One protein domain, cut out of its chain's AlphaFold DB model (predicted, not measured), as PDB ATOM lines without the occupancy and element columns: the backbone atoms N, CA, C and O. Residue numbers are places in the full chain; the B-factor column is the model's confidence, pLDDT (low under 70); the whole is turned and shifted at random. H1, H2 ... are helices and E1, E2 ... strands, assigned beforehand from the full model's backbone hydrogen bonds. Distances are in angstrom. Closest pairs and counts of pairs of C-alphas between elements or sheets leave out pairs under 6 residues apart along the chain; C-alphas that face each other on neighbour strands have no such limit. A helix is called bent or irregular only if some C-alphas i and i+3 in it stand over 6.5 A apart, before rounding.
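Overview. This is residues 7 to 184 of the 190 residues of an uncharacterized protein of Thermoprotei archaeon (UniProt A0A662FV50). A twisted five-stranded sheet forms the core, with the long helix H5 packed on one face and H2, H3 and H4 covering the other. H1 and the short strand E1 lie beyond H2, away from the sheet, and residues 155 to 161, of which 161 belongs to H5, stick out. The 178 printed residues have five named helices and six named strands, in the order H1 E1 H2 E2 E3 E4 H3 E5 H4 E6 H5. The mixed sheet has the order E4 E3 E2 E5 E6, and the class is mixed, helices and strands. The whole is compact, with a radius of gyration of the C-alphas of 16.2 A and spans of 47 by 40 by 31 A.

Arrangement. H1, residues 10 to 27, is not on the sheet; it is irregular, C-alphas 11 and 14 being 8.6 A apart, and has a kink of 66 degrees near residue 17. E1, residues 39 to 41, pairs with no named strand, but residues 7 to 8 pair with its residues 40 to 41, parallel. H2, residues 51 to 64, touches H1 about perpendicular at 79 degrees, through residues 19 to 26 of H1 alone; their closest C-alphas, of Ile 22 and Asp 52, are 5.7 A apart. E2, residues 68 to 75, E3, residues 80 to 86, and E4, residues 89 to 96, form a meander, each strand the antiparallel neighbour of the one before, in two hairpins. N 72 and O 83 are 2.8 A apart, and N 82 and O 94 are 2.9 A apart, both within hydrogen-bond range. H2 is on the sheet at a height of 9.1 A, over E4 and E3, and runs along the strands, at 2 degrees to E3 on the local plane. H3, residues 101 to 109, is on the same face, over none of the strands; it touches H2 at a shallow tilt of 30 degrees, the same way, with the C-alphas of Thr 54 and Gly 105 closest at 6.1 A. E5, residues 115 to 121, is parallel to E2, with N 71 and O 117 at 2.9 A. E4, H3 and E5 make a split strand-helix-strand unit, two strands running the same way with E3 and E2 between them; its crossover is right-handed. H4, residues 126 to 135, is on the same face as H2 and H3, at a height of 8.8 A. E6, residues 139 to 143, is parallel to E5, with N 143 and O 120 at 2.8 A; E5, H4 and E6 make a strand-helix-strand unit, a helix between two parallel neighbour strands, and its crossover is right-handed. H5, residues 161 to 182, is on the opposite face, which gives three layers, helices on both faces of a sheet; its closest C-alphas to E2, of Gly 72 and Ala 174, are 4.0 A apart. Every O i to N i+4 pair is within hydrogen-bond range in H3, H4 and H5, against 9 of 14 in H1 and 9 of 10 in H2.

Along the chain. H1 begins at C-alpha 10 (184.170, 181.268, 120.831) and spans 22.2 A, E1 6.4 A and H2 19.3 A. E2 spans 22.3 A from C-alpha 68 (177.678, 174.219, 146.997), E3 19.6 A and E4 20.3 A. H3 measures 12.3 A, E5 19.8 A, H4 14.3 A and E6 13.0 A. H5, 31.1 A, ends at C-alpha 182 (177.311, 171.728, 160.227).

Size, cuts and confidence. The C-alphas farthest apart, of Ser 10 and Asn 146, are 48.0 A apart. The printed part has no cut. The links H1 to E1 and E6 to H5 are long, of 11 and 17 residues. Mean pLDDT of the printed part is 82.9; residues 10 to 11, 26 to 37 and 149 to 163 are under 70.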
ATOM      1  N   LYS A   7     182.898 172.586 125.435       73.75
ATOM      2  CA  LYS A   7     183.287 173.633 124.497       73.75
ATOM      3  C   LYS A   7     183.868 174.813 125.265       73.75
ATOM      4  O   LYS A   7     183.621 174.995 126.455       73.75
ATOM      5  N   ILE A   8     184.654 175.614 124.568       71.50
ATOM      6  CA  ILE A   8     185.131 176.906 125.051       71.50
ATOM      7  C   ILE A   8     184.278 178.009 124.430       71.50
ATOM      8  O   ILE A   8     183.776 177.834 123.315       71.50
ATOM      9  N   GLU A   9     184.118 179.134 125.123       72.81
ATOM     10  CA  GLU A   9     183.562 180.338 124.504       72.81
ATOM     11  C   GLU A   9     184.343 180.698 123.231       72.81
ATOM     12  O   GLU A   9     185.575 180.620 123.171       72.81
ATOM     13  N   SER A  10     183.615 181.071 122.177       61.97
ATOM     14  CA  SER A  10     184.170 181.268 120.831       61.97
ATOM     15  C   SER A  10     185.246 182.349 120.751       61.97
ATOM     16  O   SER A  10     186.036 182.341 119.808       61.97
ATOM     17  N   GLU A  11     185.272 183.256 121.723       67.56
ATOM     18  CA  GLU A  11     186.148 184.424 121.786       67.56
ATOM     19  C   GLU A  11     187.574 184.102 122.254       67.56
ATOM     20  O   GLU A  11     188.455 184.932 122.060       67.56
ATOM     21  N   CYS A  12     187.832 182.909 122.808       75.31
ATOM     22  CA  CYS A  12     189.168 182.525 123.286       75.31
ATOM     23  C   CYS A  12     189.652 181.167 122.761       75.31
ATOM     24  O   CYS A  12     190.217 180.348 123.496       75.31
ATOM     25  N   LYS A  13     189.450 180.896 121.466       72.25
ATOM     26  CA  LYS A  13     189.905 179.648 120.820       72.25
ATOM     27  C   LYS A  13     191.394 179.361 121.037       72.25
ATOM     28  O   LYS A  13     191.784 178.195 121.069       72.25
ATOM     29  N   GLU A  14     192.227 180.376 121.232       79.56
ATOM     30  CA  GLU A  14     193.648 180.242 121.561       79.56
ATOM     31  C   GLU A  14     193.902 179.515 122.893       79.56
ATOM     32  O   GLU A  14     194.925 178.847 123.050       79.56
ATOM     33  N   LYS A  15     192.946 179.549 123.832       79.25
ATOM     34  CA  LYS A  15     193.008 178.822 125.111       79.25
ATOM     35  C   LYS A  15     192.546 177.362 125.014       79.25
ATOM     36  O   LYS A  15     192.642 176.625 125.997       79.25
ATOM     37  N   SER A  16     192.094 176.911 123.842       75.44
ATOM     38  CA  SER A  16     191.600 175.543 123.610       75.44
ATOM     39  C   SER A  16     192.608 174.454 123.981       75.44
ATOM     40  O   SER A  16     192.217 173.421 124.526       75.44
ATOM     41  N   LYS A  17     193.907 174.691 123.754       79.25
ATOM     42  CA  LYS A  17     194.969 173.755 124.144       79.25
ATOM     43  C   LYS A  17     195.050 173.603 125.665       79.25
ATOM     44  O   LYS A  17     195.057 172.483 126.161       79.25
ATOM     45  N   VAL A  18     195.030 174.719 126.397       81.44
ATOM     46  CA  VAL A  18     195.055 174.723 127.870       81.44
ATOM     47  C   VAL A  18     193.821 174.015 128.423       81.44
ATOM     48  O   VAL A  18     193.942 173.179 129.314       81.44
ATOM     49  N   LEU A  19     192.642 174.292 127.857       78.69
ATOM     50  CA  LEU A  19     191.412 173.603 128.238       78.69
ATOM     51  C   LEU A  19     191.503 172.096 127.966       78.69
ATOM     52  O   LEU A  19     191.183 171.307 128.847       78.69
ATOM     53  N   THR A  20     191.978 171.690 126.788       77.75
ATOM     54  CA  THR A  20     192.169 170.273 126.438       77.75
ATOM     55  C   THR A  20     193.110 169.577 127.416       77.75
ATOM     56  O   THR A  20     192.807 168.478 127.872       77.75
ATOM     57  N   ASP A  21     194.210 170.226 127.800       80.62
ATOM     58  CA  ASP A  21     195.148 169.684 128.783       80.62
ATOM     59  C   ASP A  21     194.489 169.528 130.165       80.62
ATOM     60  O   ASP A  21     194.670 168.503 130.830       80.62
ATOM     61  N   ILE A  22     193.687 170.510 130.593       81.19
ATOM     62  CA  ILE A  22     192.923 170.448 131.848       81.19
ATOM     63  C   ILE A  22     191.910 169.299 131.802       81.19
ATOM     64  O   ILE A  22     191.922 168.429 132.673       81.19
ATOM     65  N   ILE A  23     191.067 169.250 130.768       76.44
ATOM     66  CA  ILE A  23     190.050 168.207 130.606       76.44
ATOM     67  C   ILE A  23     190.702 166.829 130.472       76.44
ATOM     68  O   ILE A  23     190.231 165.884 131.088       76.44
ATOM     69  N   GLY A  24     191.827 166.696 129.767       72.19
ATOM     70  CA  GLY A  24     192.566 165.438 129.657       72.19
ATOM     71  C   GLY A  24     193.064 164.914 131.010       72.19
ATOM     72  O   GLY A  24     193.017 163.709 131.268       72.19
ATOM     73  N   LYS A  25     193.483 165.803 131.921       71.38
ATOM     74  CA  LYS A  25     193.828 165.434 133.308       71.38
ATOM     75  C   LYS A  25     192.598 165.020 134.126       71.38
ATOM     76  O   LYS A  25     192.733 164.175 135.015       71.38
ATOM     77  N   LEU A  26     191.435 165.617 133.854       67.31
ATOM     78  CA  LEU A  26     190.172 165.347 134.554       67.31
ATOM     79  C   LEU A  26     189.486 164.069 134.051       67.31
ATOM     80  O   LEU A  26     189.101 163.235 134.861       67.31
ATOM     81  N   GLY A  27     189.400 163.856 132.737       58.91
ATOM     82  CA  GLY A  27     188.757 162.694 132.112       58.91
ATOM     83  C   GLY A  27     189.457 161.364 132.406       58.91
ATOM     84  O   GLY A  27     188.813 160.325 132.443       58.91
ATOM     85  N   ARG A  28     190.758 161.376 132.733       53.66
ATOM     86  CA  ARG A  28     191.454 160.188 133.274       53.66
ATOM     87  C   ARG A  28     191.008 159.807 134.694       53.66
ATOM     88  O   ARG A  28     191.383 158.743 135.171       53.66
ATOM     89  N   LYS A  29     190.285 160.689 135.391       46.78
ATOM     90  CA  LYS A  29     189.874 160.533 136.796       46.78
ATOM     91  C   LYS A  29     188.358 160.434 136.986       46.78
ATOM     92  O   LYS A  29     187.938 159.961 138.035       46.78
ATOM     93  N   PHE A  30     187.560 160.845 136.000       43.00
ATOM     94  CA  PHE A  30     186.100 160.864 136.081       43.00
ATOM     95  C   PHE A  30     185.487 160.307 134.792       43.00
ATOM     96  O   PHE A  30     185.753 160.819 133.706       43.00
ATOM     97  N   VAL A  31     184.644 159.277 134.916       41.34
ATOM     98  CA  VAL A  31     183.727 158.876 133.840       41.34
ATOM     99  C   VAL A  31     182.537 159.826 133.924       41.34
ATOM    100  O   VAL A  31     181.672 159.671 134.782       41.34
ATOM    101  N   PHE A  32     182.532 160.867 133.095       42.97
ATOM    102  CA  PHE A  32     181.414 161.804 133.028       42.97
ATOM    103  C   PHE A  32     180.231 161.110 132.340       42.97
ATOM    104  O   PHE A  32     180.183 161.029 131.117       42.97
ATOM    105  N   VAL A  33     179.289 160.587 133.127       37.31
ATOM    106  CA  VAL A  33     177.987 160.125 132.630       37.31
ATOM    107  C   VAL A  33     176.972 161.200 132.991       37.31
ATOM    108  O   VAL A  33     176.691 161.409 134.166       37.31
ATOM    109  N   ALA A  34     176.464 161.924 131.999       40.72
ATOM    110  CA  ALA A  34     175.423 162.924 132.207       40.72
ATOM    111  C   ALA A  34     174.451 162.955 131.030       40.72
ATOM    112  O   ALA A  34     174.872 162.848 129.881       40.72
ATOM    113  N   ASP A  35     173.169 163.160 131.329       38.09
ATOM    114  CA  ASP A  35     172.134 163.497 130.351       38.09
ATOM    115  C   ASP A  35     172.073 165.030 130.133       38.09
ATOM    116  O   ASP A  35     172.313 165.822 131.052       38.09
ATOM    117  N   GLY A  36     171.768 165.472 128.904       45.53
ATOM    118  CA  GLY A  36     171.569 166.891 128.535       45.53
ATOM    119  C   GLY A  36     172.705 167.522 127.710       45.53
ATOM    120  O   GLY A  36     173.723 166.883 127.497       45.53
ATOM    121  N   GLY A  37     172.527 168.765 127.232       61.34
ATOM    122  CA  GLY A  37     173.355 169.434 126.200       61.34
ATOM    123  C   GLY A  37     174.774 169.909 126.582       61.34
ATOM    124  O   GLY A  37     175.259 169.658 127.684       61.34
ATOM    125  N   ASP A  38     175.436 170.596 125.639       73.12
ATOM    126  CA  ASP A  38     176.848 171.021 125.702       73.12
ATOM    127  C   ASP A  38     177.193 171.925 126.905       73.12
ATOM    128  O   ASP A  38     176.396 172.766 127.324       73.12
ATOM    129  N   ILE A  39     178.423 171.798 127.425       82.94
ATOM    130  CA  ILE A  39     178.962 172.661 128.491       82.94
ATOM    131  C   ILE A  39     179.943 173.651 127.871       82.94
ATOM    132  O   ILE A  39     181.004 173.251 127.397       82.94
ATOM    133  N   THR A  40     179.632 174.942 127.941       83.88
ATOM    134  CA  THR A  40     180.539 176.011 127.504       83.88
ATOM    135  C   THR A  40     181.310 176.563 128.702       83.88
ATOM    136  O   THR A  40     180.707 177.080 129.639       83.88
ATOM    137  N   VAL A  41     182.640 176.431 128.689       87.38
ATOM    138  CA  VAL A  41     183.536 176.932 129.743       87.38
ATOM    139  C   VAL A  41     183.899 178.398 129.472       87.38
ATOM    140  O   VAL A  41     184.482 178.674 128.417       87.38
ATOM    141  N   PRO A  42     183.628 179.318 130.421       90.50
ATOM    142  CA  PRO A  42     183.987 180.722 130.281       90.50
ATOM    143  C   PRO A  42     185.493 180.961 130.172       90.50
ATOM    144  O   PRO A  42     186.285 180.375 130.918       90.50
ATOM    145  N   CYS A  43     185.895 181.867 129.279       88.06
ATOM    146  CA  CYS A  43     187.300 182.141 128.959       88.06
ATOM    147  C   CYS A  43     188.149 182.532 130.171       88.06
ATOM    148  O   CYS A  43     189.338 182.206 130.257       88.06
ATOM    149  N   GLU A  44     187.552 183.264 131.104       92.44
ATOM    150  CA  GLU A  44     188.201 183.745 132.322       92.44
ATOM    151  C   GLU A  44     188.530 182.626 133.316       92.44
ATOM    152  O   GLU A  44     189.457 182.773 134.108       92.44
ATOM    153  N   LEU A  45     187.841 181.482 133.243       92.75
ATOM    154  CA  LEU A  45     188.152 180.321 134.077       92.75
ATOM    155  C   LEU A  45     189.382 179.560 133.582       92.75
ATOM    156  O   LEU A  45     189.894 178.713 134.309       92.75
ATOM    157  N   ILE A  46     189.859 179.837 132.368       90.00
ATOM    158  CA  ILE A  46     190.967 179.120 131.741       90.00
ATOM    159  C   ILE A  46     192.236 179.962 131.889       90.00
ATOM    160  O   ILE A  46     192.503 180.880 131.106       90.00
ATOM    161  N   ASP A  47     193.017 179.641 132.919       90.06
ATOM    162  CA  ASP A  47     194.249 180.344 133.272       90.06
ATOM    163  C   ASP A  47     195.333 179.370 133.759       90.06
ATOM    164  O   ASP A  47     195.051 178.378 134.425       90.06
ATOM    165  N   SER A  48     196.599 179.654 133.468       86.94
ATOM    166  CA  SER A  48     197.727 178.811 133.900       86.94
ATOM    167  C   SER A  48     197.969 178.788 135.423       86.94
ATOM    168  O   SER A  48     198.638 177.891 135.931       86.94
ATOM    169  N   CYS A  49     197.462 179.784 136.150       89.62
ATOM    170  CA  CYS A  49     197.632 179.997 137.589       89.62
ATOM    171  C   CYS A  49     196.634 179.159 138.397       89.62
ATOM    172  O   CYS A  49     197.014 178.585 139.414       89.62
ATOM    173  N   PHE A  50     195.372 179.089 137.953       92.50
ATOM    174  CA  PHE A  50     194.256 178.485 138.700       92.50
ATOM    175  C   PHE A  50     193.263 177.680 137.849       92.50
ATOM    176  O   PHE A  50     192.335 177.099 138.408       92.50
ATOM    177  N   GLY A  51     193.460 177.601 136.530       91.12
ATOM    178  CA  GLY A  51     192.530 176.983 135.581       91.12
ATOM    179  C   GLY A  51     192.239 175.516 135.866       91.12
ATOM    180  O   GLY A  51     191.086 175.102 135.787       91.12
ATOM    181  N   ASP A  52     193.251 174.747 136.285       91.06
ATOM    182  CA  ASP A  52     193.078 173.349 136.709       91.06
ATOM    183  C   ASP A  52     191.996 173.226 137.809       91.06
ATOM    184  O   ASP A  52     191.244 172.256 137.817       91.06
ATOM    185  N   MET A  53     191.890 174.204 138.721       94.81
ATOM    186  CA  MET A  53     190.874 174.229 139.780       94.81
ATOM    187  C   MET A  53     189.534 174.752 139.265       94.81
ATOM    188  O   MET A  53     188.510 174.093 139.422       94.81
ATOM    189  N   THR A  54     189.521 175.938 138.659       96.06
ATOM    190  CA  THR A  54     188.278 176.634 138.300       96.06
ATOM    191  C   THR A  54     187.489 175.909 137.217       96.06
ATOM    192  O   THR A  54     186.271 175.780 137.336       96.06
ATOM    193  N   VAL A  55     188.167 175.372 136.199       93.44
ATOM    194  CA  VAL A  55     187.526 174.576 135.144       93.44
ATOM    195  C   VAL A  55     186.982 173.269 135.712       93.44
ATOM    196  O   VAL A  55     185.855 172.904 135.392       93.44
ATOM    197  N   ALA A  56     187.740 172.578 136.572       91.88
ATOM    198  CA  ALA A  56     187.295 171.320 137.173       91.88
ATOM    199  C   ALA A  56     186.009 171.500 137.985       91.88
ATOM    200  O   ALA A  56     185.049 170.756 137.795       91.88
ATOM    201  N   VAL A  57     185.977 172.524 138.840       94.50
ATOM    202  CA  VAL A  57     184.813 172.861 139.669       94.50
ATOM    203  C   VAL A  57     183.620 173.248 138.791       94.50
ATOM    204  O   VAL A  57     182.531 172.709 138.974       94.50
ATOM    205  N   PHE A  58     183.820 174.122 137.798       94.00
ATOM    206  CA  PHE A  58     182.753 174.556 136.895       94.00
ATOM    207  C   PHE A  58     182.158 173.390 136.101       94.00
ATOM    208  O   PHE A  58     180.948 173.175 136.126       94.00
ATOM    209  N   VAL A  59     183.000 172.607 135.424       90.06
ATOM    210  CA  VAL A  59     182.545 171.477 134.606       90.06
ATOM    211  C   VAL A  59     181.838 170.442 135.472       90.06
ATOM    212  O   VAL A  59     180.730 170.035 135.129       90.06
ATOM    213  N   PHE A  60     182.423 170.046 136.607       88.75
ATOM    214  CA  PHE A  60     181.805 169.051 137.483       88.75
ATOM    215  C   PHE A  60     180.446 169.525 138.005       88.75
ATOM    216  O   PHE A  60     179.485 168.758 137.983       88.75
ATOM    217  N   SER A  61     180.330 170.791 138.409       91.06
ATOM    218  CA  SER A  61     179.050 171.379 138.816       91.06
ATOM    219  C   SER A  61     178.001 171.317 137.702       91.06
ATOM    220  O   SER A  61     176.885 170.871 137.944       91.06
ATOM    221  N   ARG A  62     178.344 171.669 136.453       89.69
ATOM    222  CA  ARG A  62     177.399 171.607 135.317       89.69
ATOM    223  C   ARG A  62     176.996 170.187 134.923       89.69
ATOM    224  O   ARG A  62     175.921 169.986 134.362       89.69
ATOM    225  N   VAL A  63     177.851 169.206 135.195       84.19
ATOM    226  CA  VAL A  63     177.536 167.783 135.010       84.19
ATOM    227  C   VAL A  63     176.609 167.283 136.121       84.19
ATOM    228  O   VAL A  63     175.644 166.590 135.822       84.19
ATOM    229  N   SER A  64     176.894 167.630 137.377       83.75
ATOM    230  CA  SER A  64     176.236 167.065 138.566       83.75
ATOM    231  C   SER A  64     175.032 167.858 139.085       83.75
ATOM    232  O   SER A  64     174.255 167.328 139.871       83.75
ATOM    233  N   GLY A  65     174.878 169.123 138.687       86.75
ATOM    234  CA  GLY A  65     173.878 170.043 139.238       86.75
ATOM    235  C   GLY A  65     174.198 170.560 140.648       86.75
ATOM    236  O   GLY A  65     173.358 171.214 141.257       86.75
ATOM    237  N   ILE A  66     175.389 170.278 141.187       88.88
ATOM    238  CA  ILE A  66     175.789 170.690 142.539       88.88
ATOM    239  C   ILE A  66     176.361 172.111 142.500       88.88
ATOM    240  O   ILE A  66     177.283 172.385 141.733       88.88
ATOM    241  N   GLU A  67     175.855 173.006 143.352       89.75
ATOM    242  CA  GLU A  67     176.287 174.417 143.409       89.75
ATOM    243  C   GLU A  67     177.038 174.799 144.696       89.75
ATOM    244  O   GLU A  67     177.667 175.853 144.759       89.75
ATOM    245  N   ASN A  68     177.005 173.950 145.726       92.75
ATOM    246  CA  ASN A  68     177.678 174.219 146.997       92.75
ATOM    247  C   ASN A  68     179.162 173.860 146.905       92.75
ATOM    248  O   ASN A  68     179.512 172.683 146.807       92.75
ATOM    249  N   VAL A  69     180.028 174.870 146.977       96.50
ATOM    250  CA  VAL A  69     181.480 174.693 146.887       96.50
ATOM    251  C   VAL A  69     182.109 174.824 148.267       96.50
ATOM    252  O   VAL A  69     181.981 175.847 148.940       96.50
ATOM    253  N   VAL A  70     182.865 173.804 148.660       97.38
ATOM    254  CA  VAL A  70     183.674 173.818 149.879       97.38
ATOM    255  C   VAL A  70     185.143 173.795 149.496       97.38
ATOM    256  O   VAL A  70     185.589 172.918 148.761       97.38
ATOM    257  N   ILE A  71     185.918 174.753 149.998       97.75
ATOM    258  CA  ILE A  71     187.358 174.836 149.746       97.75
ATOM    259  C   ILE A  71     188.095 174.629 151.066       97.75
ATOM    260  O   ILE A  71     187.958 175.434 151.979       97.75
ATOM    261  N   GLY A  72     188.893 173.571 151.165       97.00
ATOM    262  CA  GLY A  72     189.850 173.387 152.254       97.00
ATOM    263  C   GLY A  72     191.214 173.933 151.872       97.00
ATOM    264  O   GLY A  72     191.701 173.673 150.767       97.00
ATOM    265  N   VAL A  73     191.834 174.670 152.788       96.44
ATOM    266  CA  VAL A  73     193.109 175.343 152.559       96.44
ATOM    267  C   VAL A  73     194.076 175.075 153.704       96.44
ATOM    268  O   VAL A  73     193.803 175.435 154.848       96.44
ATOM    269  N   ASP A  74     195.233 174.510 153.367       94.12
ATOM    270  CA  ASP A  74     196.391 174.385 154.254       94.12
ATOM    271  C   ASP A  74     197.448 175.448 153.888       94.12
ATOM    272  O   ASP A  74     198.158 175.297 152.883       94.12
ATOM    273  N   PRO A  75     197.534 176.561 154.638       91.62
ATOM    274  CA  PRO A  75     198.460 177.642 154.331       91.62
ATOM    275  C   PRO A  75     199.888 177.312 154.794       91.62
ATOM    276  O   PRO A  75     200.179 177.234 155.987       91.62
ATOM    277  N   GLY A  76     200.811 177.199 153.837       87.62
ATOM    278  CA  GLY A  76     202.253 177.090 154.070       87.62
ATOM    279  C   GLY A  76     203.035 178.279 153.501       87.62
ATOM    280  O   GLY A  76     202.534 179.037 152.676       87.62
ATOM    281  N   ARG A  77     204.307 178.433 153.911       83.44
ATOM    282  CA  ARG A  77     205.148 179.599 153.542       83.44
ATOM    283  C   ARG A  77     205.357 179.771 152.036       83.44
ATOM    284  O   ARG A  77     205.526 180.887 151.567       83.44
ATOM    285  N   SER A  78     205.417 178.668 151.295       84.19
ATOM    286  CA  SER A  78     205.684 178.670 149.845       84.19
ATOM    287  C   SER A  78     204.736 177.765 149.063       84.19
ATOM    288  O   SER A  78     204.791 177.711 147.840       84.19
ATOM    289  N   ASN A  79     203.903 177.008 149.773       89.44
ATOM    290  CA  ASN A  79     202.989 176.027 149.218       89.44
ATOM    291  C   ASN A  79     201.676 176.160 149.976       89.44
ATOM    292  O   ASN A  79     201.659 176.013 151.195       89.44
ATOM    293  N   ILE A  80     200.597 176.424 149.253       92.19
ATOM    294  CA  ILE A  80     199.243 176.436 149.792       92.19
ATOM    295  C   ILE A  80     198.561 175.171 149.287       92.19
ATOM    296  O   ILE A  80     198.315 175.037 148.084       92.19
ATOM    297  N   GLY A  81     198.306 174.226 150.188       94.12
ATOM    298  CA  GLY A  81     197.524 173.034 149.883       94.12
ATOM    299  C   GLY A  81     196.064 173.406 149.704       94.12
ATOM    300  O   GLY A  81     195.520 174.148 150.518       94.12
ATOM    301  N   VAL A  82     195.435 172.915 148.639       96.25
ATOM    302  CA  VAL A  82     194.030 173.206 148.350       96.25
ATOM    303  C   VAL A  82     193.306 171.946 147.928       96.25
ATOM    304  O   VAL A  82     193.784 171.180 147.085       96.25
ATOM    305  N   VAL A  83     192.119 171.774 148.492       95.88
ATOM    306  CA  VAL A  83     191.131 170.788 148.073       95.88
ATOM    307  C   VAL A  83     189.812 171.507 147.862       95.88
ATOM    308  O   VAL A  83     189.432 172.343 148.674       95.88
ATOM    309  N   VAL A  84     189.121 171.176 146.776       97.00
ATOM    310  CA  VAL A  84     187.758 171.646 146.536       97.00
ATOM    311  C   VAL A  84     186.826 170.448 146.514       97.00
ATOM    312  O   VAL A  84     187.087 169.467 145.808       97.00
ATOM    313  N   LEU A  85     185.760 170.552 147.297       95.19
ATOM    314  CA  LEU A  85     184.652 169.618 147.342       95.19
ATOM    315  C   LEU A  85     183.414 170.267 146.717       95.19
ATOM    316  O   LEU A  85     183.136 171.446 146.947       95.19
ATOM    317  N   LEU A  86     182.680 169.479 145.940       92.50
ATOM    318  CA  LEU A  86     181.299 169.750 145.550       92.50
ATOM    319  C   LEU A  86     180.468 168.639 146.200       92.50
ATOM    320  O   LEU A  86     180.605 167.476 145.815       92.50
ATOM    321  N   ASP A  87     179.681 168.991 147.220       87.00
ATOM    322  CA  ASP A  87     179.067 168.022 148.145       87.00
ATOM    323  C   ASP A  87     180.128 167.065 148.743       87.00
ATOM    324  O   ASP A  87     181.102 167.527 149.343       87.00
ATOM    325  N   GLN A  88     180.012 165.748 148.533       81.69
ATOM    326  CA  GLN A  88     180.959 164.747 149.048       81.69
ATOM    327  C   GLN A  88     182.122 164.440 148.086       81.69
ATOM    328  O   GLN A  88     183.014 163.649 148.407       81.69
ATOM    329  N   TYR A  89     182.143 165.045 146.893       87.38
ATOM    330  CA  TYR A  89     183.098 164.703 145.841       87.38
ATOM    331  C   TYR A  89     184.321 165.618 145.849       87.38
ATOM    332  O   TYR A  89     184.203 166.837 145.746       87.38
ATOM    333  N   ILE A  90     185.522 165.026 145.869       90.25
ATOM    334  CA  ILE A  90     186.777 165.761 145.650       90.25
ATOM    335  C   ILE A  90     186.912 166.071 144.161       90.25
ATOM    336  O   ILE A  90     187.304 165.208 143.375       90.25
ATOM    337  N   VAL A  91     186.644 167.315 143.781       90.38
ATOM    338  CA  VAL A  91     186.682 167.754 142.376       90.38
ATOM    339  C   VAL A  91     188.021 168.364 141.988       90.38
ATOM    340  O   VAL A  91     188.443 168.278 140.836       90.38
ATOM    341  N   TYR A  92     188.742 168.913 142.963       92.75
ATOM    342  CA  TYR A  92     190.101 169.390 142.773       92.75
ATOM    343  C   TYR A  92     190.950 169.119 144.010       92.75
ATOM    344  O   TYR A  92     190.493 169.226 145.146       92.75
ATOM    345  N   LYS A  93     192.223 168.802 143.772       91.94
ATOM    346  CA  LYS A  93     193.257 168.761 144.800       91.94
ATOM    347  C   LYS A  93     194.594 169.179 144.205       91.94
ATOM    348  O   LYS A  93     194.975 168.678 143.146       91.94
ATOM    349  N   GLY A  94     195.315 170.062 144.881       91.38
ATOM    350  CA  GLY A  94     196.573 170.587 144.366       91.38
ATOM    351  C   GLY A  94     197.301 171.501 145.339       91.38
ATOM    352  O   GLY A  94     196.889 171.691 146.480       91.38
ATOM    353  N   VAL A  95     198.416 172.053 144.867       92.56
ATOM    354  CA  VAL A  95     199.245 172.988 145.630       92.56
ATOM    355  C   VAL A  95     199.464 174.240 144.796       92.56
ATOM    356  O   VAL A  95     199.978 174.156 143.681       92.56
ATOM    357  N   PHE A  96     199.128 175.399 145.354       91.81
ATOM    358  CA  PHE A  96     199.473 176.689 144.768       91.81
ATOM    359  C   PHE A  96     200.807 177.177 145.330       91.81
ATOM    360  O   PHE A  96     201.007 177.216 146.541       91.81
ATOM    361  N   ARG A  97     201.727 177.540 144.432       88.19
ATOM    362  CA  ARG A  97     203.058 178.080 144.773       88.19
ATOM    363  C   ARG A  97     203.183 179.580 144.552       88.19
ATOM    364  O   ARG A  97     204.042 180.224 145.135       88.19
ATOM    365  N   LYS A  98     202.361 180.115 143.651       79.81
ATOM    366  CA  LYS A  98     202.305 181.541 143.350       79.81
ATOM    367  C   LYS A  98     201.262 182.180 144.253       79.81
ATOM    368  O   LYS A  98     200.108 181.742 144.276       79.81
ATOM    369  N   GLU A  99     201.691 183.205 144.973       74.94
ATOM    370  CA  GLU A  99     200.827 184.024 145.812       74.94
ATOM    371  C   GLU A  99     199.664 184.598 144.986       74.94
ATOM    372  O   GLU A  99     199.811 184.931 143.806       74.94
ATOM    373  N   GLY A 100     198.465 184.616 145.570       86.38
ATOM    374  CA  GLY A 100     197.257 185.131 144.925       86.38
ATOM    375  C   GLY A 100     196.582 184.228 143.878       86.38
ATOM    376  O   GLY A 100     195.446 184.531 143.516       86.38
ATOM    377  N   CYS A 101     197.175 183.116 143.404       92.69
ATOM    378  CA  CYS A 101     196.472 182.221 142.454       92.69
ATOM    379  C   CYS A 101     195.177 181.652 143.052       92.69
ATOM    380  O   CYS A 101     194.142 181.665 142.388       92.69
ATOM    381  N   LEU A 102     195.229 181.184 144.308       94.31
ATOM    382  CA  LEU A 102     194.054 180.678 145.023       94.31
ATOM    383  C   LEU A 102     192.968 181.755 145.118       94.31
ATOM    384  O   LEU A 102     191.827 181.498 144.752       94.31
ATOM    385  N   LEU A 103     193.338 182.962 145.559       94.56
ATOM    386  CA  LEU A 103     192.403 184.071 145.722       94.56
ATOM    387  C   LEU A 103     191.738 184.445 144.392       94.56
ATOM    388  O   LEU A 103     190.516 184.507 144.318       94.56
ATOM    389  N   LYS A 104     192.523 184.625 143.321       95.31
ATOM    390  CA  LYS A 104     191.999 184.935 141.980       95.31
ATOM    391  C   LYS A 104     191.044 183.854 141.476       95.31
ATOM    392  O   LYS A 104     189.958 184.177 141.001       95.31
ATOM    393  N   GLY A 105     191.421 182.582 141.627       95.88
ATOM    394  CA  GLY A 105     190.569 181.455 141.251       95.88
ATOM    395  C   GLY A 105     189.265 181.417 142.050       95.88
ATOM    396  O   GLY A 105     188.196 181.264 141.468       95.88
ATOM    397  N   ALA A 106     189.331 181.624 143.367       95.88
ATOM    398  CA  ALA A 106     188.150 181.684 144.223       95.88
ATOM    399  C   ALA A 106     187.230 182.859 143.845       95.88
ATOM    400  O   ALA A 106     186.016 182.677 143.755       95.88
ATOM    401  N   ILE A 107     187.786 184.055 143.592       96.00
ATOM    402  CA  ILE A 107     187.020 185.247 143.175       96.00
ATOM    403  C   ILE A 107     186.262 184.968 141.880       96.00
ATOM    404  O   ILE A 107     185.086 185.306 141.774       96.00
ATOM    405  N   LEU A 108     186.914 184.330 140.906       95.88
ATOM    406  CA  LEU A 108     186.252 183.958 139.660       95.88
ATOM    407  C   LEU A 108     185.137 182.939 139.892       95.88
ATOM    408  O   LEU A 108     184.062 183.098 139.325       95.88
ATOM    409  N   LEU A 109     185.334 181.951 140.771       96.25
ATOM    410  CA  LEU A 109     184.270 181.008 141.129       96.25
ATOM    411  C   LEU A 109     183.048 181.710 141.744       96.25
ATOM    412  O   LEU A 109     181.930 181.329 141.416       96.25
ATOM    413  N   LYS A 110     183.205 182.783 142.534       94.62
ATOM    414  CA  LYS A 110     182.050 183.536 143.076       94.62
ATOM    415  C   LYS A 110     181.116 184.116 142.010       94.62
ATOM    416  O   LYS A 110     179.970 184.414 142.326       94.62
ATOM    417  N   LYS A 111     181.568 184.279 140.761       94.56
ATOM    418  CA  LYS A 111     180.690 184.705 139.657       94.56
ATOM    419  C   LYS A 111     179.706 183.612 139.225       94.56
ATOM    420  O   LYS A 111     178.669 183.925 138.652       94.56
ATOM    421  N   TYR A 112     180.041 182.348 139.478       94.44
ATOM    422  CA  TYR A 112     179.305 181.178 138.989       94.44
ATOM    423  C   TYR A 112     178.644 180.364 140.103       94.44
ATOM    424  O   TYR A 112     177.797 179.526 139.803       94.44
ATOM    425  N   PHE A 113     179.031 180.602 141.357       95.00
ATOM    426  CA  PHE A 113     178.580 179.867 142.531       95.00
ATOM    427  C   PHE A 113     178.133 180.839 143.620       95.00
ATOM    428  O   PHE A 113     178.896 181.710 144.042       95.00
ATOM    429  N   SER A 114     176.898 180.672 144.088       87.38
ATOM    430  CA  SER A 114     176.289 181.511 145.125       87.38
ATOM    431  C   SER A 114     176.784 181.168 146.532       87.38
ATOM    432  O   SER A 114     176.838 182.045 147.393       87.38
ATOM    433  N   ASN A 115     177.187 179.914 146.763       91.31
ATOM    434  CA  ASN A 115     177.617 179.426 148.067       91.31
ATOM    435  C   ASN A 115     179.021 178.814 147.999       91.31
ATOM    436  O   ASN A 115     179.202 177.666 147.592       91.31
ATOM    437  N   ILE A 116     180.014 179.600 148.422       95.81
ATOM    438  CA  ILE A 116     181.397 179.149 148.594       95.81
ATOM    439  C   ILE A 116     181.788 179.324 150.059       95.81
ATOM    440  O   ILE A 116     181.820 180.451 150.563       95.81
ATOM    441  N   ILE A 117     182.135 178.220 150.720       96.31
ATOM    442  CA  ILE A 117     182.672 178.222 152.084       96.31
ATOM    443  C   ILE A 117     184.140 177.816 152.032       96.31
ATOM    444  O   ILE A 117     184.491 176.788 151.450       96.31
ATOM    445  N   ILE A 118     185.003 178.625 152.644       97.25
ATOM    446  CA  ILE A 118     186.445 178.382 152.667       97.25
ATOM    447  C   ILE A 118     186.881 178.066 154.093       97.25
ATOM    448  O   ILE A 118     186.848 178.922 154.975       97.25
ATOM    449  N   PHE A 119     187.329 176.834 154.297       97.06
ATOM    450  CA  PHE A 119     187.939 176.366 155.530       97.06
ATOM    451  C   PHE A 119     189.450 176.542 155.444       97.06
ATOM    452  O   PHE A 119     190.093 176.011 154.540       97.06
ATOM    453  N   VAL A 120     190.027 177.284 156.386       96.06
ATOM    454  CA  VAL A 120     191.465 177.572 156.423       96.06
ATOM    455  C   VAL A 120     192.048 177.046 157.727       96.06
ATOM    456  O   VAL A 120     191.526 177.351 158.798       96.06
ATOM    457  N   GLY A 121     193.132 176.275 157.645       93.94
ATOM    458  CA  GLY A 121     193.870 175.833 158.830       93.94
ATOM    459  C   GLY A 121     194.361 177.028 159.651       93.94
ATOM    460  O   GLY A 121     194.890 177.988 159.089       93.94
ATOM    461  N   ASP A 122     194.167 176.994 160.969       91.44
ATOM    462  CA  ASP A 122     194.512 178.098 161.870       91.44
ATOM    463  C   ASP A 122     196.007 178.110 162.198       91.44
ATOM    464  O   ASP A 122     196.441 177.758 163.291       91.44
ATOM    465  N   THR A 123     196.791 178.523 161.207       87.62
ATOM    466  CA  THR A 123     198.242 178.671 161.306       87.62
ATOM    467  C   THR A 123     198.605 180.161 161.375       87.62
ATOM    468  O   THR A 123     197.861 181.008 160.863       87.62
ATOM    469  N   PRO A 124     199.775 180.550 161.919       85.06
ATOM    470  CA  PRO A 124     200.222 181.945 161.879       85.06
ATOM    471  C   PRO A 124     200.281 182.539 160.460       85.06
ATOM    472  O   PRO A 124     200.126 183.746 160.281       85.06
ATOM    473  N   LEU A 125     200.474 181.691 159.443       84.19
ATOM    474  CA  LEU A 125     200.553 182.077 158.032       84.19
ATOM    475  C   LEU A 125     199.170 182.298 157.402       84.19
ATOM    476  O   LEU A 125     199.064 182.940 156.361       84.19
ATOM    477  N   ALA A 126     198.102 181.807 158.035       87.56
ATOM    478  CA  ALA A 126     196.737 181.927 157.538       87.56
ATOM    479  C   ALA A 126     196.209 183.367 157.571       87.56
ATOM    480  O   ALA A 126     195.294 183.707 156.824       87.56
ATOM    481  N   ARG A 127     196.766 184.232 158.434       88.31
ATOM    482  CA  ARG A 127     196.195 185.554 158.733       88.31
ATOM    483  C   ARG A 127     196.062 186.453 157.499       88.31
ATOM    484  O   ARG A 127     195.007 187.053 157.328       88.31
ATOM    485  N   SER A 128     197.092 186.525 156.648       88.25
ATOM    486  CA  SER A 128     197.042 187.355 155.429       88.25
ATOM    487  C   SER A 128     195.982 186.842 154.461       88.25
ATOM    488  O   SER A 128     195.093 187.589 154.064       88.25
ATOM    489  N   LEU A 129     196.004 185.534 154.183       90.19
ATOM    490  CA  LEU A 129     195.050 184.897 153.283       90.19
ATOM    491  C   LEU A 129     193.602 185.075 153.762       90.19
ATOM    492  O   LEU A 129     192.726 185.396 152.966       90.19
ATOM    493  N   ILE A 130     193.342 184.894 155.058       92.25
ATOM    494  CA  ILE A 130     192.003 185.070 155.633       92.25
ATOM    495  C   ILE A 130     191.530 186.518 155.482       92.25
ATOM    496  O   ILE A 130     190.378 186.741 155.115       92.25
ATOM    497  N   ASN A 131     192.400 187.499 155.731       91.25
ATOM    498  CA  ASN A 131     192.054 188.913 155.572       91.25
ATOM    499  C   ASN A 131     191.740 189.263 154.111       91.25
ATOM    500  O   ASN A 131     190.770 189.972 153.837       91.25
ATOM    501  N   GLU A 132     192.523 188.743 153.167       92.19
ATOM    502  CA  GLU A 132     192.274 188.931 151.736       92.19
ATOM    503  C   GLU A 132     190.939 188.305 151.314       92.19
ATOM    504  O   GLU A 132     190.111 188.968 150.693       92.19
ATOM    505  N   LEU A 133     190.676 187.059 151.715       93.06
ATOM    506  CA  LEU A 133     189.407 186.384 151.437       93.06
ATOM    507  C   LEU A 133     188.213 187.155 152.028       93.06
ATOM    508  O   LEU A 133     187.206 187.355 151.347       93.06
ATOM    509  N   LYS A 134     188.331 187.664 153.255       91.12
ATOM    510  CA  LYS A 134     187.300 188.518 153.868       91.12
ATOM    511  C   LYS A 134     187.056 189.804 153.085       91.12
ATOM    512  O   LYS A 134     185.908 190.156 152.853       91.12
ATOM    513  N   THR A 135     188.113 190.460 152.609       93.06
ATOM    514  CA  THR A 135     188.004 191.685 151.791       93.06
ATOM    515  C   THR A 135     187.206 191.448 150.500       93.06
ATOM    516  O   THR A 135     186.585 192.363 149.967       93.06
ATOM    517  N   HIS A 136     187.154 190.202 150.019       92.75
ATOM    518  CA  HIS A 136     186.341 189.784 148.875       92.75
ATOM    519  C   HIS A 136     184.998 189.129 149.264       92.75
ATOM    520  O   HIS A 136     184.363 188.455 148.440       92.75
ATOM    521  N   ASN A 137     184.529 189.348 150.497       92.69
ATOM    522  CA  ASN A 137     183.264 188.852 151.047       92.69
ATOM    523  C   ASN A 137     183.127 187.322 150.955       92.69
ATOM    524  O   ASN A 137     182.073 186.808 150.570       92.69
ATOM    525  N   PHE A 138     184.208 186.574 151.175       94.06
ATOM    526  CA  PHE A 138     184.116 185.120 151.307       94.06
ATOM    527  C   PHE A 138     183.660 184.733 152.706       94.06
ATOM    528  O   PHE A 138     184.106 185.307 153.696       94.06
ATOM    529  N   LYS A 139     182.850 183.676 152.783       94.69
ATOM    530  CA  LYS A 139     182.567 183.001 154.043       94.69
ATOM    531  C   LYS A 139     183.772 182.150 154.425       94.69
ATOM    532  O   LYS A 139     184.006 181.092 153.838       94.69
ATOM    533  N   VAL A 140     184.551 182.638 155.385       95.56
ATOM    534  CA  VAL A 140     185.786 181.987 155.833       95.56
ATOM    535  C   VAL A 140     185.596 181.420 157.232       95.56
ATOM    536  O   VAL A 140     185.132 182.113 158.137       95.56
ATOM    537  N   VAL A 141     185.990 180.164 157.417       95.12
ATOM    538  CA  VAL A 141     185.964 179.462 158.700       95.12
ATOM    539  C   VAL A 141     187.383 179.008 159.027       95.12
ATOM    540  O   VAL A 141     188.044 178.356 158.217       95.12
ATOM    541  N   LYS A 142     187.867 179.350 160.220       94.38
ATOM    542  CA  LYS A 142     189.148 178.840 160.715       94.38
ATOM    543  C   LYS A 142     188.955 177.450 161.294       94.38
ATOM    544  O   LYS A 142     188.027 177.231 162.068       94.38
ATOM    545  N   VAL A 143     189.858 176.541 160.957       93.12
ATOM    546  CA  VAL A 143     189.847 175.169 161.458       93.12
ATOM    547  C   VAL A 143     191.093 174.945 162.319       93.12
ATOM    548  O   VAL A 143     192.200 175.157 161.821       93.12
ATOM    549  N   PRO A 144     190.953 174.528 163.590       87.88
ATOM    550  CA  PRO A 144     192.095 174.276 164.469       87.88
ATOM    551  C   PRO A 144     193.073 173.258 163.877       87.88
ATOM    552  O   PRO A 144     192.650 172.291 163.253       87.88
ATOM    553  N   GLU A 145     194.377 173.406 164.120       77.62
ATOM    554  CA  GLU A 145     195.386 172.466 163.590       77.62
ATOM    555  C   GLU A 145     195.344 171.073 164.251       77.62
ATOM    556  O   GLU A 145     195.775 170.078 163.659       77.62
ATOM    557  N   ASN A 146     194.787 170.975 165.461       77.25
ATOM    558  CA  ASN A 146     194.719 169.743 166.258       77.25
ATOM    559  C   ASN A 146     193.626 168.765 165.782       77.25
ATOM    560  O   ASN A 146     192.997 168.083 166.587       77.25
ATOM    561  N   LEU A 147     193.386 168.687 164.470       77.50
ATOM    562  CA  LEU A 147     192.450 167.723 163.895       77.50
ATOM    563  C   LEU A 147     192.956 166.287 164.094       77.50
ATOM    564  O   LEU A 147     194.172 166.053 164.084       77.50
ATOM    565  N   PRO A 148     192.062 165.286 164.152       74.31
ATOM    566  CA  PRO A 148     192.470 163.891 164.099       74.31
ATOM    567  C   PRO A 148     193.306 163.624 162.841       74.31
ATOM    568  O   PRO A 148     193.018 164.128 161.746       74.31
ATOM    569  N   LYS A 149     194.404 162.884 162.996       68.69
ATOM    570  CA  LYS A 149     195.269 162.494 161.879       68.69
ATOM    571  C   LYS A 149     194.722 161.208 161.279       68.69
ATOM    572  O   LYS A 149     194.625 160.205 161.976       68.69
ATOM    573  N   PHE A 150     194.415 161.217 159.986       62.22
ATOM    574  CA  PHE A 150     194.194 159.968 159.268       62.22
ATOM    575  C   PHE A 150     195.538 159.239 159.144       62.22
ATOM    576  O   PHE A 150     196.526 159.830 158.701       62.22
ATOM    577  N   HIS A 151     195.602 157.972 159.555       55.31
ATOM    578  CA  HIS A 151     196.737 157.118 159.218       55.31
ATOM    579  C   HIS A 151     196.647 156.764 157.738       55.31
ATOM    580  O   HIS A 151     195.897 155.884 157.333       55.31
ATOM    581  N   ILE A 152     197.394 157.506 156.927       55.56
ATOM    582  CA  ILE A 152     197.593 157.211 155.515       55.56
ATOM    583  C   ILE A 152     198.999 156.638 155.405       55.56
ATOM    584  O   ILE A 152     199.965 157.297 155.793       55.56
ATOM    585  N   ASP A 153     199.120 155.401 154.930       49.88
ATOM    586  CA  ASP A 153     200.425 154.779 154.745       49.88
ATOM    587  C   ASP A 153     201.179 155.472 153.592       49.88
ATOM    588  O   ASP A 153     200.733 155.499 152.445       49.88
ATOM    589  N   TYR A 154     202.319 156.088 153.913       52.28
ATOM    590  CA  TYR A 154     203.165 156.851 152.982       52.28
ATOM    591  C   TYR A 154     204.313 155.998 152.413       52.28
ATOM    592  O   TYR A 154     205.394 156.529 152.107       52.28
ATOM    593  N   SER A 155     204.121 154.681 152.331       45.94
ATOM    594  CA  SER A 155     205.153 153.698 151.983       45.94
ATOM    595  C   SER A 155     205.695 153.835 150.549       45.94
ATOM    596  O   SER A 155     206.824 153.424 150.287       45.94
ATOM    597  N   SER A 156     205.009 154.539 149.643       41.97
ATOM    598  CA  SER A 156     205.486 154.785 148.274       41.97
ATOM    599  C   SER A 156     205.927 156.244 148.030       41.97
ATOM    600  O   SER A 156     205.102 157.141 147.859       41.97
ATOM    601  N   SER A 157     207.246 156.457 147.910       42.88
ATOM    602  CA  SER A 157     207.966 157.669 147.444       42.88
ATOM    603  C   SER A 157     208.276 158.774 148.479       42.88
ATOM    604  O   SER A 157     207.404 159.373 149.098       42.88
ATOM    605  N   ARG A 158     209.574 159.081 148.665       46.25
ATOM    606  CA  ARG A 158     210.082 160.131 149.580       46.25
ATOM    607  C   ARG A 158     210.031 161.551 148.988       46.25
ATOM    608  O   ARG A 158     209.961 162.502 149.756       46.25
ATOM    609  N   GLN A 159     210.011 161.703 147.661       41.50
ATOM    610  CA  GLN A 159     210.041 163.010 146.977       41.50
ATOM    611  C   GLN A 159     208.660 163.649 146.755       41.50
ATOM    612  O   GLN A 159     208.574 164.866 146.621       41.50
ATOM    613  N   HIS A 160     207.568 162.878 146.799       49.81
ATOM    614  CA  HIS A 160     206.206 163.424 146.710       49.81
ATOM    615  C   HIS A 160     205.618 163.840 148.070       49.81
ATOM    616  O   HIS A 160     204.586 164.502 148.112       49.81
ATOM    617  N   LYS A 161     206.284 163.529 149.192       55.88
ATOM    618  CA  LYS A 161     205.695 163.648 150.537       55.88
ATOM    619  C   LYS A 161     205.275 165.066 150.937       55.88
ATOM    620  O   LYS A 161     204.247 165.197 151.590       55.88
ATOM    621  N   SER A 162     206.014 166.118 150.566       57.53
ATOM    622  CA  SER A 162     205.713 167.484 151.042       57.53
ATOM    623  C   SER A 162     204.490 168.104 150.361       57.53
ATOM    624  O   SER A 162     203.577 168.556 151.047       57.53
ATOM    625  N   ASN A 163     204.415 168.064 149.027       63.19
ATOM    626  CA  ASN A 163     203.239 168.539 148.285       63.19
ATOM    627  C   ASN A 163     201.998 167.703 148.630       63.19
ATOM    628  O   ASN A 163     200.901 168.234 148.775       63.19
ATOM    629  N   THR A 164     202.180 166.391 148.786       75.50
ATOM    630  CA  THR A 164     201.112 165.474 149.175       75.50
ATOM    631  C   THR A 164     200.615 165.746 150.597       75.50
ATOM    632  O   THR A 164     199.412 165.676 150.826       75.50
ATOM    633  N   LYS A 165     201.498 166.121 151.534       84.38
ATOM    634  CA  LYS A 165     201.110 166.512 152.897       84.38
ATOM    635  C   LYS A 165     200.162 167.711 152.886       84.38
ATOM    636  O   LYS A 165     199.074 167.595 153.432       84.38
ATOM    637  N   HIS A 166     200.530 168.797 152.203       87.44
ATOM    638  CA  HIS A 166     199.693 170.001 152.131       87.44
ATOM    639  C   HIS A 166     198.296 169.714 151.563       87.44
ATOM    640  O   HIS A 166     197.292 170.218 152.052       87.44
ATOM    641  N   VAL A 167     198.209 168.849 150.549       89.44
ATOM    642  CA  VAL A 167     196.921 168.425 149.981       89.44
ATOM    643  C   VAL A 167     196.093 167.607 150.977       89.44
ATOM    644  O   VAL A 167     194.880 167.786 151.052       89.44
ATOM    645  N   TYR A 168     196.717 166.709 151.742       88.81
ATOM    646  CA  TYR A 168     196.006 165.921 152.752       88.81
ATOM    647  C   TYR A 168     195.567 166.756 153.949       88.81
ATOM    648  O   TYR A 168     194.462 166.554 154.448       88.81
ATOM    649  N   ASP A 169     196.397 167.693 154.396       90.69
ATOM    650  CA  ASP A 169     196.022 168.621 155.457       90.69
ATOM    651  C   ASP A 169     194.870 169.521 154.983       90.69
ATOM    652  O   ASP A 169     193.873 169.644 155.690       90.69
ATOM    653  N   ALA A 170     194.897 170.000 153.734       93.81
ATOM    654  CA  ALA A 170     193.773 170.721 153.132       93.81
ATOM    655  C   ALA A 170     192.492 169.868 153.036       93.81
ATOM    656  O   ALA A 170     191.403 170.370 153.313       93.81
ATOM    657  N   LEU A 171     192.598 168.575 152.703       92.81
ATOM    658  CA  LEU A 171     191.455 167.651 152.715       92.81
ATOM    659  C   LEU A 171     190.883 167.484 154.128       92.81
ATOM    660  O   LEU A 171     189.668 167.518 154.308       92.81
ATOM    661  N   ARG A 172     191.748 167.313 155.135       91.44
ATOM    662  CA  ARG A 172     191.341 167.220 156.546       91.44
ATOM    663  C   ARG A 172     190.616 168.483 156.977       91.44
ATOM    664  O   ARG A 172     189.556 168.383 157.579       91.44
ATOM    665  N   ILE A 173     191.162 169.643 156.627       94.50
ATOM    666  CA  ILE A 173     190.573 170.952 156.906       94.50
ATOM    667  C   ILE A 173     189.197 171.078 156.245       94.50
ATOM    668  O   ILE A 173     188.262 171.496 156.919       94.50
ATOM    669  N   ALA A 174     189.038 170.663 154.983       94.38
ATOM    670  CA  ALA A 174     187.738 170.672 154.309       94.38
ATOM    671  C   ALA A 174     186.714 169.775 155.024       94.38
ATOM    672  O   ALA A 174     185.641 170.243 155.385       94.38
ATOM    673  N   LEU A 175     187.050 168.499 155.244       92.50
ATOM    674  CA  LEU A 175     186.110 167.503 155.770       92.50
ATOM    675  C   LEU A 175     185.748 167.756 157.238       92.50
ATOM    676  O   LEU A 175     184.570 167.791 157.584       92.50
ATOM    677  N   TYR A 176     186.746 167.955 158.104       91.62
ATOM    678  CA  TYR A 176     186.484 168.251 159.515       91.62
ATOM    679  C   TYR A 176     185.893 169.640 159.696       91.62
ATOM    680  O   TYR A 176     185.008 169.810 160.528       91.62
ATOM    681  N   GLY A 177     186.368 170.627 158.932       92.12
ATOM    682  CA  GLY A 177     185.812 171.974 158.959       92.12
ATOM    683  C   GLY A 177     184.325 171.958 158.633       92.12
ATOM    684  O   GLY A 177     183.539 172.493 159.410       92.12
ATOM    685  N   LEU A 178     183.941 171.280 157.546       92.25
ATOM    686  CA  LEU A 178     182.545 171.126 157.149       92.25
ATOM    687  C   LEU A 178     181.722 170.416 158.228       92.25
ATOM    688  O   LEU A 178     180.713 170.962 158.657       92.25
ATOM    689  N   TYR A 179     182.198 169.272 158.732       91.62
ATOM    690  CA  TYR A 179     181.520 168.540 159.803       91.62
ATOM    691  C   TYR A 179     181.263 169.426 161.031       91.62
ATOM    692  O   TYR A 179     180.130 169.563 161.477       91.62
ATOM    693  N   LEU A 180     182.298 170.081 161.565       90.12
ATOM    694  CA  LEU A 180     182.162 170.925 162.756       90.12
ATOM    695  C   LEU A 180     181.278 172.154 162.497       90.12
ATOM    696  O   LEU A 180     180.556 172.591 163.393       90.12
ATOM    697  N   TYR A 181     181.326 172.708 161.284       91.44
ATOM    698  CA  TYR A 181     180.483 173.822 160.865       91.44
ATOM    699  C   TYR A 181     179.000 173.432 160.823       91.44
ATOM    700  O   TYR A 181     178.163 174.149 161.364       91.44
ATOM    701  N   GLU A 182     178.676 172.267 160.263       90.56
ATOM    702  CA  GLU A 182     177.311 171.728 160.227       90.56
ATOM    703  C   GLU A 182     176.779 171.381 161.623       90.56
ATOM    704  O   GLU A 182     175.590 171.539 161.887       90.56
ATOM    705  N   GLN A 183     177.658 170.981 162.549       90.81
ATOM    706  CA  GLN A 183     177.311 170.789 163.963       90.81
ATOM    707  C   GLN A 183     177.185 172.112 164.752       90.81
ATOM    708  O   GLN A 183     176.946 172.082 165.959       90.81
ATOM    709  N   GLY A 184     177.395 173.275 164.121       88.81
ATOM    710  CA  GLY A 184     177.360 174.588 164.779       88.81
ATOM    711  C   GLY A 184     178.539 174.866 165.721       88.81
ATOM    712  O   GLY A 184     178.499 175.820 166.493       88.81
TER     713      GLY A 184